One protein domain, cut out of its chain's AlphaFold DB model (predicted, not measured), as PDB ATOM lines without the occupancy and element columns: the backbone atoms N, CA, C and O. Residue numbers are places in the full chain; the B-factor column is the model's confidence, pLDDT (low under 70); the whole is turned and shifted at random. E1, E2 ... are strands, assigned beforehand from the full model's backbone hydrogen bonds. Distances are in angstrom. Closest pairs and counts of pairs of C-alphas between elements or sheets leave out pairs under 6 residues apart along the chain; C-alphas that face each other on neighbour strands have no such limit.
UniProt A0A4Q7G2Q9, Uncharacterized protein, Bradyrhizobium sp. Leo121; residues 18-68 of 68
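What this domain is: This is residues 18 to 68 of the 68 residues of an uncharacterized protein of Bradyrhizobium sp. Leo121 (UniProt A0A4Q7G2Q9). There is little regular structure here: a flat domain of two small lobes, the hairpin E1 and E2 toward one end of the longest axis and the antiparallel sheet E3, E5, E4 toward the other, joined by a loop. The 51 printed residues hold five named strands, E1 to E5 along the chain, and no named helix; the class is all strand, with 19 residues in them. It is compact, radius of gyration of the C-alphas 10.1 A, spanning 28 by 25 by 13 A.

Where its parts are: After residues 18 to 29, find C-alpha 30 at (190.426, 215.038, 164.178), where E1, residues 30 to 33, begins, 9.4 A long. Next come E2, 36 to 39, 9.8 A; E3, 47 to 49, 7.0 A; E4, 58 to 61, 9.2 A; and E5, 64 to 67, 9.8 A, ending at (203.785, 213.508, 162.559).

How they stand to each other: In hairpin E1 and E2, look for N 31 and O 38, 2.8 A apart. Inner strand E5 pairs with E3 through N 48 and O 65, 2.8 A, and with E4, its hairpin partner, through N 59 and O 66, 2.7 A. E2 and E3 are near each other, with 5 pairs of C-alphas within 10 A.

The domain as a whole: The C-alphas farthest apart, Gly 34 and Ser 56, are 29.1 A apart. The printed part has no cut and no long link; pLDDT is under 70 at residues 21 to 24 and 42 to 43.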
ATOM      1  N   PRO A  18     194.570 211.432 173.489       74.00
ATOM      2  CA  PRO A  18     193.986 212.179 174.584       74.00
ATOM      3  C   PRO A  18     194.003 213.668 174.246       74.00
ATOM      4  O   PRO A  18     194.977 214.206 173.707       74.00
ATOM      5  N   ARG A  19     192.891 214.336 174.531       71.19
ATOM      6  CA  ARG A  19     192.781 215.777 174.344       71.19
ATOM      7  C   ARG A  19     193.720 216.462 175.332       71.19
ATOM      8  O   ARG A  19     193.805 216.063 176.493       71.19
ATOM      9  N   SER A  20     194.429 217.485 174.868       70.50
ATOM     10  CA  SER A  20     195.282 218.272 175.754       70.50
ATOM     11  C   SER A  20     194.413 218.965 176.806       70.50
ATOM     12  O   SER A  20     193.408 219.588 176.467       70.50
ATOM     13  N   THR A  21     194.804 218.890 178.076       62.31
ATOM     14  CA  THR A  21     194.137 219.620 179.170       62.31
ATOM     15  C   THR A  21     194.194 221.135 178.966       62.31
ATOM     16  O   THR A  21     193.339 221.855 179.472       62.31
ATOM     17  N   THR A  22     195.153 221.612 178.167       60.47
ATOM     18  CA  THR A  22     195.330 223.022 177.797       60.47
ATOM     19  C   THR A  22     194.475 223.434 176.591       60.47
ATOM     20  O   THR A  22     194.244 224.621 176.382       60.47
ATOM     21  N   SER A  23     193.985 222.486 175.779       59.78
ATOM     22  CA  SER A  23     193.228 222.789 174.557       59.78
ATOM     23  C   SER A  23     192.070 221.815 174.361       59.78
ATOM     24  O   SER A  23     192.261 220.661 173.985       59.78
ATOM     25  N   SER A  24     190.843 222.316 174.510       63.72
ATOM     26  CA  SER A  24     189.614 221.569 174.206       63.72
ATOM     27  C   SER A  24     189.424 221.255 172.712       63.72
ATOM     28  O   SER A  24     188.491 220.538 172.355       63.72
ATOM     29  N   SER A  25     190.284 221.795 171.849       74.25
ATOM     30  CA  SER A  25     190.226 221.678 170.390       74.25
ATOM     31  C   SER A  25     191.107 220.536 169.896       74.25
ATOM     32  O   SER A  25     192.186 220.329 170.434       74.25
ATOM     33  N   CYS A  26     190.674 219.821 168.860       79.94
ATOM     34  CA  CYS A  26     191.464 218.778 168.209       79.94
ATOM     35  C   CYS A  26     192.219 219.326 166.986       79.94
ATOM     36  O   CYS A  26     191.789 220.328 166.409       79.94
ATOM     37  N   PRO A  27     193.339 218.699 166.584       77.94
ATOM     38  CA  PRO A  27     194.083 219.105 165.394       77.94
ATOM     39  C   PRO A  27     193.266 218.889 164.110       77.94
ATOM     40  O   PRO A  27     192.301 218.124 164.085       77.94
ATOM     41  N   THR A  28     193.660 219.552 163.021       75.44
ATOM     42  CA  THR A  28     192.968 219.448 161.727       75.44
ATOM     43  C   THR A  28     192.910 217.993 161.254       75.44
ATOM     44  O   THR A  28     193.939 217.328 161.148       75.44
ATOM     45  N   GLY A  29     191.703 217.494 160.966       76.50
ATOM     46  CA  GLY A  29     191.471 216.084 160.618       76.50
ATOM     47  C   GLY A  29     191.179 215.170 161.816       76.50
ATOM     48  O   GLY A  29     191.217 213.945 161.672       76.50
ATOM     49  N   TYR A  30     190.896 215.744 162.988       81.50
ATOM     50  CA  TYR A  30     190.426 215.038 164.178       81.50
ATOM     51  C   TYR A  30     189.147 215.677 164.730       81.50
ATOM     52  O   TYR A  30     188.960 216.890 164.655       81.50
ATOM     53  N   HIS A  31     188.280 214.857 165.321       82.62
ATOM     54  CA  HIS A  31     187.061 215.276 166.001       82.62
ATOM     55  C   HIS A  31     187.168 215.002 167.503       82.62
ATOM     56  O   HIS A  31     187.754 214.007 167.921       82.62
ATOM     57  N   ALA A  32     186.621 215.895 168.326       82.06
ATOM     58  CA  ALA A  32     186.601 215.715 169.773       82.06
ATOM     59  C   ALA A  32     185.440 214.794 170.166       82.06
ATOM     60  O   ALA A  32     184.284 215.109 169.894       82.06
ATOM     61  N   SER A  33     185.743 213.687 170.839       80.06
ATOM     62  CA  SER A  33     184.762 212.752 171.386       80.06
ATOM     63  C   SER A  33     185.137 212.377 172.821       80.06
ATOM     64  O   SER A  33     186.208 211.826 173.069       80.06
ATOM     65  N   GLY A  34     184.287 212.732 173.791       73.56
ATOM     66  CA  GLY A  34     184.380 212.251 175.179       73.56
ATOM     67  C   GLY A  34     185.661 212.582 175.964       73.56
ATOM     68  O   GLY A  34     185.853 212.039 177.042       73.56
ATOM     69  N   GLY A  35     186.541 213.454 175.462       78.56
ATOM     70  CA  GLY A  35     187.857 213.708 176.071       78.56
ATOM     71  C   GLY A  35     189.051 213.258 175.238       78.56
ATOM     72  O   GLY A  35     190.183 213.581 175.586       78.56
ATOM     73  N   CYS A  36     188.801 212.600 174.113       80.94
ATOM     74  CA  CYS A  36     189.813 212.207 173.151       80.94
ATOM     75  C   CYS A  36     189.561 212.887 171.804       80.94
ATOM     76  O   CYS A  36     188.443 213.275 171.472       80.94
ATOM     77  N   CYS A  37     190.624 213.035 171.032       83.50
ATOM     78  CA  CYS A  37     190.588 213.419 169.639       83.50
ATOM     79  C   CYS A  37     190.686 212.154 168.796       83.50
ATOM     80  O   CYS A  37     191.705 211.462 168.799       83.50
ATOM     81  N   THR A  38     189.624 211.853 168.074       81.94
ATOM     82  CA  THR A  38     189.514 210.710 167.174       81.94
ATOM     83  C   THR A  38     189.741 211.184 165.739       81.94
ATOM     84  O   THR A  38     189.274 212.262 165.367       81.94
ATOM     85  N   PRO A  39     190.480 210.443 164.901       78.69
ATOM     86  CA  PRO A  39     190.681 210.841 163.510       78.69
ATOM     87  C   PRO A  39     189.341 210.894 162.769       78.69
ATOM     88  O   PRO A  39     188.464 210.056 162.978       78.69
ATOM     89  N   THR A  40     189.163 211.865 161.880       78.62
ATOM     90  CA  THR A  40     187.995 211.891 160.981       78.62
ATOM     91  C   THR A  40     188.179 210.986 159.765       78.62
ATOM     92  O   THR A  40     187.220 210.711 159.048       78.62
ATOM     93  N   SER A  41     189.403 210.543 159.474       73.69
ATOM     94  CA  SER A  41     189.705 209.697 158.318       73.69
ATOM     95  C   SER A  41     190.963 208.864 158.553       73.69
ATOM     96  O   SER A  41     191.871 209.281 159.265       73.69
ATOM     97  N   SER A  42     191.076 207.734 157.858       68.94
ATOM     98  CA  SER A  42     192.278 206.882 157.831       68.94
ATOM     99  C   SER A  42     193.499 207.536 157.162       68.94
ATOM    100  O   SER A  42     194.591 206.987 157.192       68.94
ATOM    101  N   LYS A  43     193.332 208.723 156.565       66.81
ATOM    102  CA  LYS A  43     194.420 209.566 156.041       66.81
ATOM    103  C   LYS A  43     194.894 210.633 157.031       66.81
ATOM    104  O   LYS A  43     195.796 211.402 156.700       66.81
ATOM    105  N   SER A  44     194.268 210.736 158.204       74.31
ATOM    106  CA  SER A  44     194.688 211.705 159.213       74.31
ATOM    107  C   SER A  44     196.076 211.337 159.727       74.31
ATOM    108  O   SER A  44     196.380 210.174 159.974       74.31
ATOM    109  N   ARG A  45     196.945 212.340 159.854       78.81
ATOM    110  CA  ARG A  45     198.303 212.139 160.368       78.81
ATOM    111  C   ARG A  45     198.236 211.922 161.871       78.81
ATOM    112  O   ARG A  45     197.527 212.691 162.510       78.81
ATOM    113  N   PRO A  46     199.010 210.981 162.442       79.12
ATOM    114  CA  PRO A  46     199.115 210.828 163.885       79.12
ATOM    115  C   PRO A  46     199.398 212.177 164.538       79.12
ATOM    116  O   PRO A  46     200.337 212.872 164.146       79.12
ATOM    117  N   ALA A  47     198.587 212.543 165.519       80.44
ATOM    118  CA  ALA A  47     198.758 213.754 166.296       80.44
ATOM    119  C   ALA A  47     198.783 213.393 167.775       80.44
ATOM    120  O   ALA A  47     198.017 212.542 168.182       80.44
ATOM    121  N   VAL A  48     199.630 214.011 168.589       80.75
ATOM    122  CA  VAL A  48     199.701 213.760 170.037       80.75
ATOM    123  C   VAL A  48     199.614 215.077 170.799       80.75
ATOM    124  O   VAL A  48     200.080 216.096 170.282       80.75
ATOM    125  N   PRO A  49     199.022 215.113 172.004       79.06
ATOM    126  CA  PRO A  49     198.997 216.331 172.803       79.06
ATOM    127  C   PRO A  49     200.423 216.760 173.156       79.06
ATOM    128  O   PRO A  49     201.250 215.971 173.621       79.06
ATOM    129  N   ARG A  50     200.718 218.039 172.931       77.50
ATOM    130  CA  ARG A  50     202.023 218.620 173.219       77.50
ATOM    131  C   ARG A  50     202.148 218.842 174.730       77.50
ATOM    132  O   ARG A  50     201.511 219.736 175.270       77.50
ATOM    133  N   SER A  51     203.001 218.064 175.394       77.06
ATOM    134  CA  SER A  51     203.324 218.217 176.829       77.06
ATOM    135  C   SER A  51     204.664 218.936 177.060       77.06
ATOM    136  O   SER A  51     205.382 218.637 178.005       77.06
ATOM    137  N   GLY A  52     205.048 219.843 176.153       80.25
ATOM    138  CA  GLY A  52     206.345 220.527 176.185       80.25
ATOM    139  C   GLY A  52     206.877 220.814 174.785       80.25
ATOM    140  O   GLY A  52     206.388 221.722 174.116       80.25
ATOM    141  N   SER A  53     207.852 220.032 174.327       82.94
ATOM    142  CA  SER A  53     208.409 220.100 172.968       82.94
ATOM    143  C   SER A  53     207.949 218.913 172.128       82.94
ATOM    144  O   SER A  53     207.777 217.812 172.649       82.94
ATOM    145  N   CYS A  54     207.734 219.131 170.829       83.88
ATOM    146  CA  CYS A  54     207.407 218.034 169.925       83.88
ATOM    147  C   CYS A  54     208.642 217.156 169.680       83.88
ATOM    148  O   CYS A  54     209.737 217.699 169.515       83.88
ATOM    149  N   PRO A  55     208.485 215.821 169.662       83.56
ATOM    150  CA  PRO A  55     209.586 214.914 169.366       83.56
ATOM    151  C   PRO A  55     210.120 215.121 167.942       83.56
ATOM    152  O   PRO A  55     209.420 215.624 167.061       83.56
ATOM    153  N   SER A  56     211.366 214.715 167.703       85.69
ATOM    154  CA  SER A  56     211.997 214.806 166.383       85.69
ATOM    155  C   SER A  56     211.173 214.059 165.325       85.69
ATOM    156  O   SER A  56     210.781 212.912 165.530       85.69
ATOM    157  N   GLY A  57     210.885 214.718 164.200       84.75
ATOM    158  CA  GLY A  57     209.995 214.191 163.151       84.75
ATOM    159  C   GLY A  57     208.510 214.527 163.339       84.75
ATOM    160  O   GLY A  57     207.670 214.054 162.574       84.75
ATOM    161  N   TRP A  58     208.176 215.349 164.336       88.25
ATOM    162  CA  TRP A  58     206.829 215.867 164.550       88.25
ATOM    163  C   TRP A  58     206.813 217.390 164.466       88.25
ATOM    164  O   TRP A  58     207.700 218.076 164.972       88.25
ATOM    165  N   THR A  59     205.756 217.917 163.866       86.81
ATOM    166  CA  THR A  59     205.530 219.343 163.660       86.81
ATOM    167  C   THR A  59     204.488 219.841 164.650       86.81
ATOM    168  O   THR A  59     203.415 219.258 164.794       86.81
ATOM    169  N   ALA A  60     204.782 220.939 165.340       83.25
ATOM    170  CA  ALA A  60     203.825 221.558 166.246       83.25
ATOM    171  C   ALA A  60     202.661 222.179 165.461       83.25
ATOM    172  O   ALA A  60     202.860 223.090 164.661       83.25
ATOM    173  N   SER A  61     201.449 221.701 165.715       78.31
ATOM    174  CA  SER A  61     200.205 222.240 165.180       78.31
ATOM    175  C   SER A  61     199.313 222.648 166.355       78.31
ATOM    176  O   SER A  61     198.581 221.843 166.936       78.31
ATOM    177  N   GLY A  62     199.463 223.905 166.784       78.62
ATOM    178  CA  GLY A  62     198.841 224.420 168.005       78.62
ATOM    179  C   GLY A  62     199.343 223.691 169.258       78.62
ATOM    180  O   GLY A  62     200.546 223.614 169.502       78.62
ATOM    181  N   ASN A  63     198.414 223.127 170.035       81.44
ATOM    182  CA  ASN A  63     198.697 222.354 171.254       81.44
ATOM    183  C   ASN A  63     198.907 220.850 171.001       81.44
ATOM    184  O   ASN A  63     198.903 220.051 171.940       81.44
ATOM    185  N   PHE A  64     199.092 220.456 169.741       83.56
ATOM    186  CA  PHE A  64     199.357 219.079 169.339       83.56
ATOM    187  C   PHE A  64     200.626 219.017 168.499       83.56
ATOM    188  O   PHE A  64     201.006 219.973 167.830       83.56
ATOM    189  N   CYS A  65     201.289 217.876 168.526       86.50
ATOM    190  CA  CYS A  65     202.380 217.545 167.629       86.50
ATOM    191  C   CYS A  65     201.820 216.604 166.575       86.50
ATOM    192  O   CYS A  65     201.260 215.577 166.934       86.50
ATOM    193  N   VAL A  66     201.965 216.939 165.300       84.50
ATOM    194  CA  VAL A  66     201.509 216.137 164.160       84.50
ATOM    195  C   VAL A  66     202.722 215.505 163.496       84.50
ATOM    196  O   VAL A  66     203.707 216.195 163.240       84.50
ATOM    197  N   LYS A  67     202.679 214.204 163.222       82.62
ATOM    198  CA  LYS A  67     203.785 213.508 162.559       82.62
ATOM    199  C   LYS A  67     203.942 214.039 161.131       82.62
ATOM    200  O   LYS A  67     202.954 214.077 160.387       82.62
ATOM    201  N   ASN A  68     205.153 214.478 160.783       74.56
ATOM    202  CA  ASN A  68     205.466 214.959 159.436       74.56
ATOM    203  C   ASN A  68     205.484 213.808 158.426       74.56
ATOM    204  O   ASN A  68     206.013 212.730 158.780       74.56
TER     205      ASN A  68